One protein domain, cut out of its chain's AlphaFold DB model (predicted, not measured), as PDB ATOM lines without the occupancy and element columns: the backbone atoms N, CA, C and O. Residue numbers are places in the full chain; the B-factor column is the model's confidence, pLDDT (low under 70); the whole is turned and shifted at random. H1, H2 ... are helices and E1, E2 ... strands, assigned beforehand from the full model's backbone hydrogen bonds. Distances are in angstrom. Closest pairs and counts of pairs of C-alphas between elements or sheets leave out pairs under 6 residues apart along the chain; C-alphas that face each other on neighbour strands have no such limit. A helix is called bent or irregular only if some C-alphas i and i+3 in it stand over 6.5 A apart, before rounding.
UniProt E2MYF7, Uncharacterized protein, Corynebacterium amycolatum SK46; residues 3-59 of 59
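Overview. This is residues 3 to 59 of the 59 residues of an uncharacterized protein of Corynebacterium amycolatum SK46 (UniProt E2MYF7). The model is a loose, flat V: one long helix, H2, makes one arm, and the other arm is a thin run of chain with a small two-stranded parallel sheet, E1 and E2, and a wide loop of residues 6 to 19. The arms are joined at a corner by the short helix H1 and residues 32 to 34, and the far part of H2, residues 50 to 58, sticks out free together with residue 59. The printed part has 57 residues, with two named strands and two named helices in the order E1, E2, H1, H2; the sheet's order is E1, E2, and the class is mostly helix. The whole is loose, with a radius of gyration of the C-alphas of 13.8 A, and spans 38 by 31 by 12 A.

Arrangement. Strand E1, residues 3 to 5, and strand E2, residues 20 to 23, are parallel neighbours, with 30 degrees between their directions. C-alphas 4 and 22 face each other at 4.8 A. Across the pair, N of Val 4 and O of Glu 21 are within hydrogen-bond range at 2.9 A, and so are N of Trp 23 and O of Val 4 at 2.8 A. Helix H1, residues 28 to 31, is apart from E1. Helix H2, residues 35 to 58, and H1 only just touch, with 3 pairs of C-alphas within 8 A; the closest C-alphas are those of Pro 28 and Arg 38, 5.8 A apart. H2 touches H1 with residues 38 to 41 alone. H2 is apart from E1, and only just apart from E2, with their closest C-alphas at 8.3 A. In H2, 19 of 20 pairs of O i and N i+4 are within hydrogen-bond range; H1 is too short for such a pair.

Along the chain. E1 begins at C-alpha 3 at (45.727, -1.311, 24.034) and has three residues. E2 measures 10.0 A from C-alpha 20 to C-alpha 23, which is at (40.723, 0.521, 19.577). H1 has four residues, Pro 28 to Arg 31. H2 has 24 residues and runs 34.5 A from C-alpha 35 at (45.161, 21.613, 15.766) to C-alpha 58 at (36.269, -2.315, 38.905); it is not bent.

Size, cuts and confidence. The two C-alphas farthest apart are those of Gly 32 and Ala 59, at 39.5 A. Without residues 50 to 59, the body of 47 residues spans 38 by 21 by 12 A. The link from E1 to E2 is long, with 14 residues; those from E2 to H1 and from H1 to H2 are tight. The printed part has no cut and ends at residue 59, the chain's last. The mean pLDDT of the printed part is 92.9, and residue 59 is the one printed residue under 70.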
ATOM      1  N   ILE A   3      46.711  -1.957  24.910       95.38
ATOM      2  CA  ILE A   3      45.727  -1.311  24.034       95.38
ATOM      3  C   ILE A   3      46.449  -0.786  22.793       95.38
ATOM      4  O   ILE A   3      47.330   0.069  22.895       95.38
ATOM      5  N   VAL A   4      46.047  -1.267  21.621       94.75
ATOM      6  CA  VAL A   4      46.547  -0.794  20.324       94.75
ATOM      7  C   VAL A   4      45.539   0.186  19.745       94.75
ATOM      8  O   VAL A   4      44.379  -0.169  19.540       94.75
ATOM      9  N   VAL A   5      45.967   1.414  19.459       93.00
ATOM     10  CA  VAL A   5      45.088   2.456  18.913       93.00
ATOM     11  C   VAL A   5      45.350   2.634  17.420       93.00
ATOM     12  O   VAL A   5      46.485   2.848  17.001       93.00
ATOM     13  N   GLY A   6      44.287   2.576  16.620       87.88
ATOM     14  CA  GLY A   6      44.350   2.761  15.170       87.88
ATOM     15  C   GLY A   6      44.791   1.514  14.395       87.88
ATOM     16  O   GLY A   6      44.801   0.389  14.903       87.88
ATOM     17  N   ARG A   7      45.124   1.706  13.114       84.81
ATOM     18  CA  ARG A   7      45.490   0.647  12.156       84.81
ATOM     19  C   ARG A   7      47.007   0.531  11.968       84.81
ATOM     20  O   ARG A   7      47.523   0.765  10.886       84.81
ATOM     21  N   ILE A   8      47.710   0.181  13.043       86.75
ATOM     22  CA  ILE A   8      49.143  -0.137  13.050       86.75
ATOM     23  C   ILE A   8      49.391  -1.646  13.218       86.75
ATOM     24  O   ILE A   8      48.695  -2.308  13.994       86.75
ATOM     25  N   ASP A   9      50.354  -2.193  12.483       89.25
ATOM     26  CA  ASP A   9      50.826  -3.560  12.708       89.25
ATOM     27  C   ASP A   9      51.768  -3.592  13.920       89.25
ATOM     28  O   ASP A   9      52.700  -2.796  14.021       89.25
ATOM     29  N   VAL A  10      51.475  -4.487  14.860       91.12
ATOM     30  CA  VAL A  10      52.196  -4.644  16.129       91.12
ATOM     31  C   VAL A  10      52.575  -6.100  16.405       91.12
ATOM     32  O   VAL A  10      53.010  -6.406  17.514       91.12
ATOM     33  N   SER A  11      52.399  -7.000  15.429       85.75
ATOM     34  CA  SER A  11      52.546  -8.448  15.620       85.75
ATOM     35  C   SER A  11      53.921  -8.864  16.149       85.75
ATOM     36  O   SER A  11      53.996  -9.793  16.945       85.75
ATOM     37  N   ASP A  12      54.979  -8.135  15.791       92.81
ATOM     38  CA  ASP A  12      56.348  -8.413  16.248       92.81
ATOM     39  C   ASP A  12      56.712  -7.733  17.582       92.81
ATOM     40  O   ASP A  12      57.791  -7.960  18.129       92.81
ATOM     41  N   TYR A  13      55.833  -6.877  18.114       92.38
ATOM     42  CA  TYR A  13      56.127  -6.001  19.256       92.38
ATOM     43  C   TYR A  13      55.323  -6.332  20.513       92.38
ATOM     44  O   TYR A  13      55.558  -5.738  21.567       92.38
ATOM     45  N   ILE A  14      54.375  -7.264  20.421       92.00
ATOM     46  CA  ILE A  14      53.556  -7.707  21.547       92.00
ATOM     47  C   ILE A  14      53.797  -9.196  21.759       92.00
ATOM     48  O   ILE A  14      53.639 -10.001  20.844       92.00
ATOM     49  N   ALA A  15      54.181  -9.562  22.981       92.25
ATOM     50  CA  ALA A  15      54.354 -10.959  23.348       92.25
ATOM     51  C   ALA A  15      53.012 -11.723  23.241       92.25
ATOM     52  O   ALA A  15      51.965 -11.170  23.582       92.25
ATOM     53  N   PRO A  16      53.017 -12.985  22.771       87.88
ATOM     54  CA  PRO A  16      51.797 -13.723  22.423       87.88
ATOM     55  C   PRO A  16      50.879 -14.026  23.618       87.88
ATOM     56  O   PRO A  16      49.697 -14.302  23.434       87.88
ATOM     57  N   ASP A  17      51.413 -13.991  24.834       93.50
ATOM     58  CA  ASP A  17      50.709 -14.221  26.096       93.50
ATOM     59  C   ASP A  17      50.079 -12.948  26.688       93.50
ATOM     60  O   ASP A  17      49.386 -13.004  27.706       93.50
ATOM     61  N   VAL A  18      50.275 -11.793  26.052       93.19
ATOM     62  CA  VAL A  18      49.734 -10.519  26.524       93.19
ATOM     63  C   VAL A  18      48.348 -10.276  25.933       93.19
ATOM     64  O   VAL A  18      48.183 -10.079  24.729       93.19
ATOM     65  N   GLU A  19      47.338 -10.206  26.806       93.00
ATOM     66  CA  GLU A  19      45.987  -9.783  26.427       93.00
ATOM     67  C   GLU A  19      46.036  -8.437  25.690       93.00
ATOM     68  O   GLU A  19      46.552  -7.445  26.217       93.00
ATOM     69  N   THR A  20      45.500  -8.411  24.470       93.19
ATOM     70  CA  THR A  20      45.572  -7.254  23.578       93.19
ATOM     71  C   THR A  20      44.182  -6.874  23.091       93.19
ATOM     72  O   THR A  20      43.467  -7.699  22.527       93.19
ATOM     73  N   GLU A  21      43.814  -5.607  23.266       94.44
ATOM     74  CA  GLU A  21      42.575  -5.035  22.738       94.44
ATOM     75  C   GLU A  21      42.900  -3.941  21.718       94.44
ATOM     76  O   GLU A  21      43.808  -3.127  21.904       94.44
ATOM     77  N   ARG A  22      42.144  -3.914  20.617       93.19
ATOM     78  CA  ARG A  22      42.320  -2.933  19.549       93.19
ATOM     79  C   ARG A  22      41.219  -1.883  19.589       93.19
ATOM     80  O   ARG A  22      40.034  -2.192  19.475       93.19
ATOM     81  N   TRP A  23      41.615  -0.623  19.701       95.06
ATOM     82  CA  TRP A  23      40.723   0.521  19.577       95.06
ATOM     83  C   TRP A  23      40.865   1.116  18.187       95.06
ATOM     84  O   TRP A  23      41.772   1.904  17.912       95.06
ATOM     85  N   GLU A  24      39.951   0.735  17.299       89.38
ATOM     86  CA  GLU A  24      39.830   1.406  16.012       89.38
ATOM     87  C   GLU A  24      39.337   2.841  16.206       89.38
ATOM     88  O   GLU A  24      38.414   3.107  16.984       89.38
ATOM     89  N   TYR A  25      39.988   3.758  15.499       87.19
ATOM     90  CA  TYR A  25      39.700   5.179  15.509       87.19
ATOM     91  C   TYR A  25      39.935   5.736  14.108       87.19
ATOM     92  O   TYR A  25      40.943   5.412  13.480       87.19
ATOM     93  N   ASP A  26      38.997   6.551  13.638       87.00
ATOM     94  CA  ASP A  26      39.133   7.337  12.415       87.00
ATOM     95  C   ASP A  26      39.924   8.607  12.746       87.00
ATOM     96  O   ASP A  26      39.381   9.499  13.406       87.00
ATOM     97  N   ASP A  27      41.207   8.672  12.367       88.31
ATOM     98  CA  ASP A  27      42.051   9.819  12.708       88.31
ATOM     99  C   ASP A  27      41.520  11.078  12.003       88.31
ATOM    100  O   ASP A  27      41.494  11.134  10.774       88.31
ATOM    101  N   PRO A  28      41.127  12.140  12.736       92.38
ATOM    102  CA  PRO A  28      40.654  13.375  12.131       92.38
ATOM    103  C   PRO A  28      41.683  13.992  11.180       92.38
ATOM    104  O   PRO A  28      41.290  14.727  10.274       92.38
ATOM    105  N   ALA A  29      42.975  13.683  11.350       92.06
ATOM    106  CA  ALA A  29      44.023  14.093  10.423       92.06
ATOM    107  C   ALA A  29      43.806  13.554   9.000       92.06
ATOM    108  O   ALA A  29      44.081  14.288   8.050       92.06
ATOM    109  N   ASP A  30      43.259  12.345   8.843       92.31
ATOM    110  CA  ASP A  30      42.939  11.755   7.532       92.31
ATOM    111  C   ASP A  30      41.811  12.529   6.832       92.31
ATOM    112  O   ASP A  30      41.721  12.565   5.606       92.31
ATOM    113  N   ARG A  31      40.982  13.229   7.615       93.62
ATOM    114  CA  ARG A  31      39.926  14.139   7.144       93.62
ATOM    115  C   ARG A  31      40.374  15.605   7.080       93.62
ATOM    116  O   ARG A  31      39.535  16.493   6.940       93.62
ATOM    117  N   GLY A  32      41.674  15.882   7.206       96.62
ATOM    118  CA  GLY A  32      42.230  17.237   7.151       96.62
ATOM    119  C   GLY A  32      41.953  18.095   8.394       96.62
ATOM    120  O   GLY A  32      42.095  19.318   8.349       96.62
ATOM    121  N   ILE A  33      41.534  17.487   9.505       96.69
ATOM    122  CA  ILE A  33      41.265  18.182  10.764       96.69
ATOM    123  C   ILE A  33      42.538  18.160  11.609       96.69
ATOM    124  O   ILE A  33      43.003  17.108  12.043       96.69
ATOM    125  N   TYR A  34      43.069  19.346  11.903       95.25
ATOM    126  CA  TYR A  34      44.305  19.527  12.667       95.25
ATOM    127  C   TYR A  34      44.110  20.496  13.838       95.25
ATOM    128  O   TYR A  34      43.044  21.084  14.015       95.25
ATOM    129  N   GLY A  35      45.156  20.670  14.649       96.38
ATOM    130  CA  GLY A  35      45.161  21.613  15.766       96.38
ATOM    131  C   GLY A  35      44.144  21.261  16.854       96.38
ATOM    132  O   GLY A  35      43.857  20.091  17.107       96.38
ATOM    133  N   TYR A  36      43.601  22.285  17.512       97.62
ATOM    134  CA  TYR A  36      42.682  22.111  18.641       97.62
ATOM    135  C   TYR A  36      41.471  21.202  18.335       97.62
ATOM    136  O   TYR A  36      41.215  20.297  19.132       97.62
ATOM    137  N   PRO A  37      40.765  21.343  17.193       97.12
ATOM    138  CA  PRO A  37      39.653  20.453  16.851       97.12
ATOM    139  C   PRO A  37      40.016  18.962  16.816       97.12
ATOM    140  O   PRO A  37      39.224  18.135  17.268       97.12
ATOM    141  N   ARG A  38      41.217  18.608  16.332       95.75
ATOM    142  CA  ARG A  38      41.700  17.217  16.345       95.75
ATOM    143  C   ARG A  38      41.877  16.718  17.774       95.75
ATOM    144  O   ARG A  38      41.389  15.644  18.112       95.75
ATOM    145  N   TYR A  39      42.529  17.511  18.624       95.44
ATOM    146  CA  TYR A  39      42.754  17.139  20.021       95.44
ATOM    147  C   TYR A  39      41.457  16.994  20.813       95.44
ATOM    148  O   TYR A  39      41.351  16.077  21.622       95.44
ATOM    149  N   ALA A  40      40.459  17.845  20.560       96.75
ATOM    150  CA  ALA A  40      39.146  17.713  21.183       96.75
ATOM    151  C   ALA A  40      38.482  16.374  20.815       96.75
ATOM    152  O   ALA A  40      38.064  15.638  21.705       96.75
ATOM    153  N   GLN A  41      38.474  16.007  19.527       95.62
ATOM    154  CA  GLN A  41      37.907  14.729  19.075       95.62
ATOM    155  C   GLN A  41      38.665  13.517  19.634       95.62
ATOM    156  O   GLN A  41      38.037  12.549  20.065       95.62
ATOM    157  N   LEU A  42      40.000  13.571  19.658       94.00
ATOM    158  CA  LEU A  42      40.839  12.523  20.247       94.00
ATOM    159  C   LEU A  42      40.550  12.356  21.740       94.00
ATOM    160  O   LEU A  42      40.327  11.240  22.208       94.00
ATOM    161  N   ARG A  43      40.508  13.464  22.486       95.81
ATOM    162  CA  ARG A  43      40.203  13.457  23.920       95.81
ATOM    163  C   ARG A  43      38.847  12.813  24.181       95.81
ATOM    164  O   ARG A  43      38.765  11.896  24.989       95.81
ATOM    165  N   ASP A  44      37.808  13.238  23.469       96.25
ATOM    166  CA  ASP A  44      36.451  12.735  23.687       96.25
ATOM    167  C   ASP A  44      36.318  11.239  23.343       96.25
ATOM    168  O   ASP A  44      35.503  10.531  23.942       96.25
ATOM    169  N   PHE A  45      37.104  10.741  22.383       95.00
ATOM    170  CA  PHE A  45      37.211   9.312  22.086       95.00
ATOM    171  C   PHE A  45      37.896   8.547  23.229       95.00
ATOM    172  O   PHE A  45      37.324   7.589  23.759       95.00
ATOM    173  N   PHE A  46      39.086   8.989  23.649       96.19
ATOM    174  CA  PHE A  46      39.860   8.300  24.682       96.19
ATOM    175  C   PHE A  46      39.186   8.337  26.049       96.19
ATOM    176  O   PHE A  46      39.156   7.311  26.720       96.19
ATOM    177  N   THR A  47      38.595   9.464  26.450       97.50
ATOM    178  CA  THR A  47      37.888   9.580  27.734       97.50
ATOM    179  C   THR A  47      36.786   8.532  27.853       97.50
ATOM    180  O   THR A  47      36.700   7.852  28.871       97.50
ATOM    181  N   ARG A  48      35.979   8.339  26.802       96.44
ATOM    182  CA  ARG A  48      34.924   7.315  26.802       96.44
ATOM    183  C   ARG A  48      35.501   5.906  26.930       96.44
ATOM    184  O   ARG A  48      35.067   5.149  27.791       96.44
ATOM    185  N   ARG A  49      36.501   5.568  26.109       96.75
ATOM    186  CA  ARG A  49      37.121   4.234  26.101       96.75
ATOM    187  C   ARG A  49      37.801   3.886  27.423       96.75
ATOM    188  O   ARG A  49      37.609   2.783  27.925       96.75
ATOM    189  N   VAL A  50      38.555   4.825  27.992       96.69
ATOM    190  CA  VAL A  50      39.257   4.639  29.268       96.69
ATOM    191  C   VAL A  50      38.269   4.469  30.419       96.69
ATOM    192  O   VAL A  50      38.476   3.585  31.241       96.69
ATOM    193  N   ASN A  51      37.178   5.241  30.460       97.19
ATOM    194  CA  ASN A  51      36.170   5.091  31.512       97.19
ATOM    195  C   ASN A  51      35.476   3.724  31.444       97.19
ATOM    196  O   ASN A  51      35.425   3.024  32.449       97.19
ATOM    197  N   THR A  52      35.035   3.294  30.257       95.94
ATOM    198  CA  THR A  52      34.460   1.949  30.071       95.94
ATOM    199  C   THR A  52      35.450   0.849  30.450       95.94
ATOM    200  O   THR A  52      35.070  -0.174  31.015       95.94
ATOM    201  N   LEU A  53      36.735   1.040  30.147       95.56
ATOM    202  CA  LEU A  53      37.768   0.097  30.548       95.56
ATOM    203  C   LEU A  53      37.926   0.056  32.074       95.56
ATOM    204  O   LEU A  53      37.976  -1.024  32.649       95.56
ATOM    205  N   ALA A  54      37.971   1.214  32.730       95.75
ATOM    206  CA  ALA A  54      38.072   1.306  34.182       95.75
ATOM    207  C   ALA A  54      36.880   0.631  34.879       95.75
ATOM    208  O   ALA A  54      37.080  -0.110  35.836       95.75
ATOM    209  N   GLU A  55      35.663   0.814  34.362       96.88
ATOM    210  CA  GLU A  55      34.455   0.138  34.854       96.88
ATOM    211  C   GLU A  55      34.574  -1.390  34.768       96.88
ATOM    212  O   GLU A  55      34.222  -2.079  35.722       96.88
ATOM    213  N   ARG A  56      35.133  -1.930  33.673       94.31
ATOM    214  CA  ARG A  56      35.364  -3.380  33.512       94.31
ATOM    215  C   ARG A  56      36.337  -3.958  34.537       94.31
ATOM    216  O   ARG A  56      36.175  -5.108  34.910       94.31
ATOM    217  N   PHE A  57      37.350  -3.195  34.945       91.50
ATOM    218  CA  PHE A  57      38.334  -3.633  35.945       91.50
ATOM    219  C   PHE A  57      37.891  -3.378  37.390       91.50
ATOM    220  O   PHE A  57      38.523  -3.882  38.314       91.50
ATOM    221  N   ALA A  58      36.851  -2.569  37.592       90.75
ATOM    222  CA  ALA A  58      36.269  -2.315  38.905       90.75
ATOM    223  C   ALA A  58      35.181  -3.336  39.293       90.75
ATOM    224  O   ALA A  58      34.783  -3.363  40.459       90.75
ATOM    225  N   ALA A  59      34.692  -4.124  38.328       67.50
ATOM    226  CA  ALA A  59      33.714  -5.201  38.502       67.50
ATOM    227  C   ALA A  59      34.394  -6.546  38.797       67.50
ATOM    228  O   ALA A  59      33.793  -7.332  39.566       67.50
TER     229      ALA A  59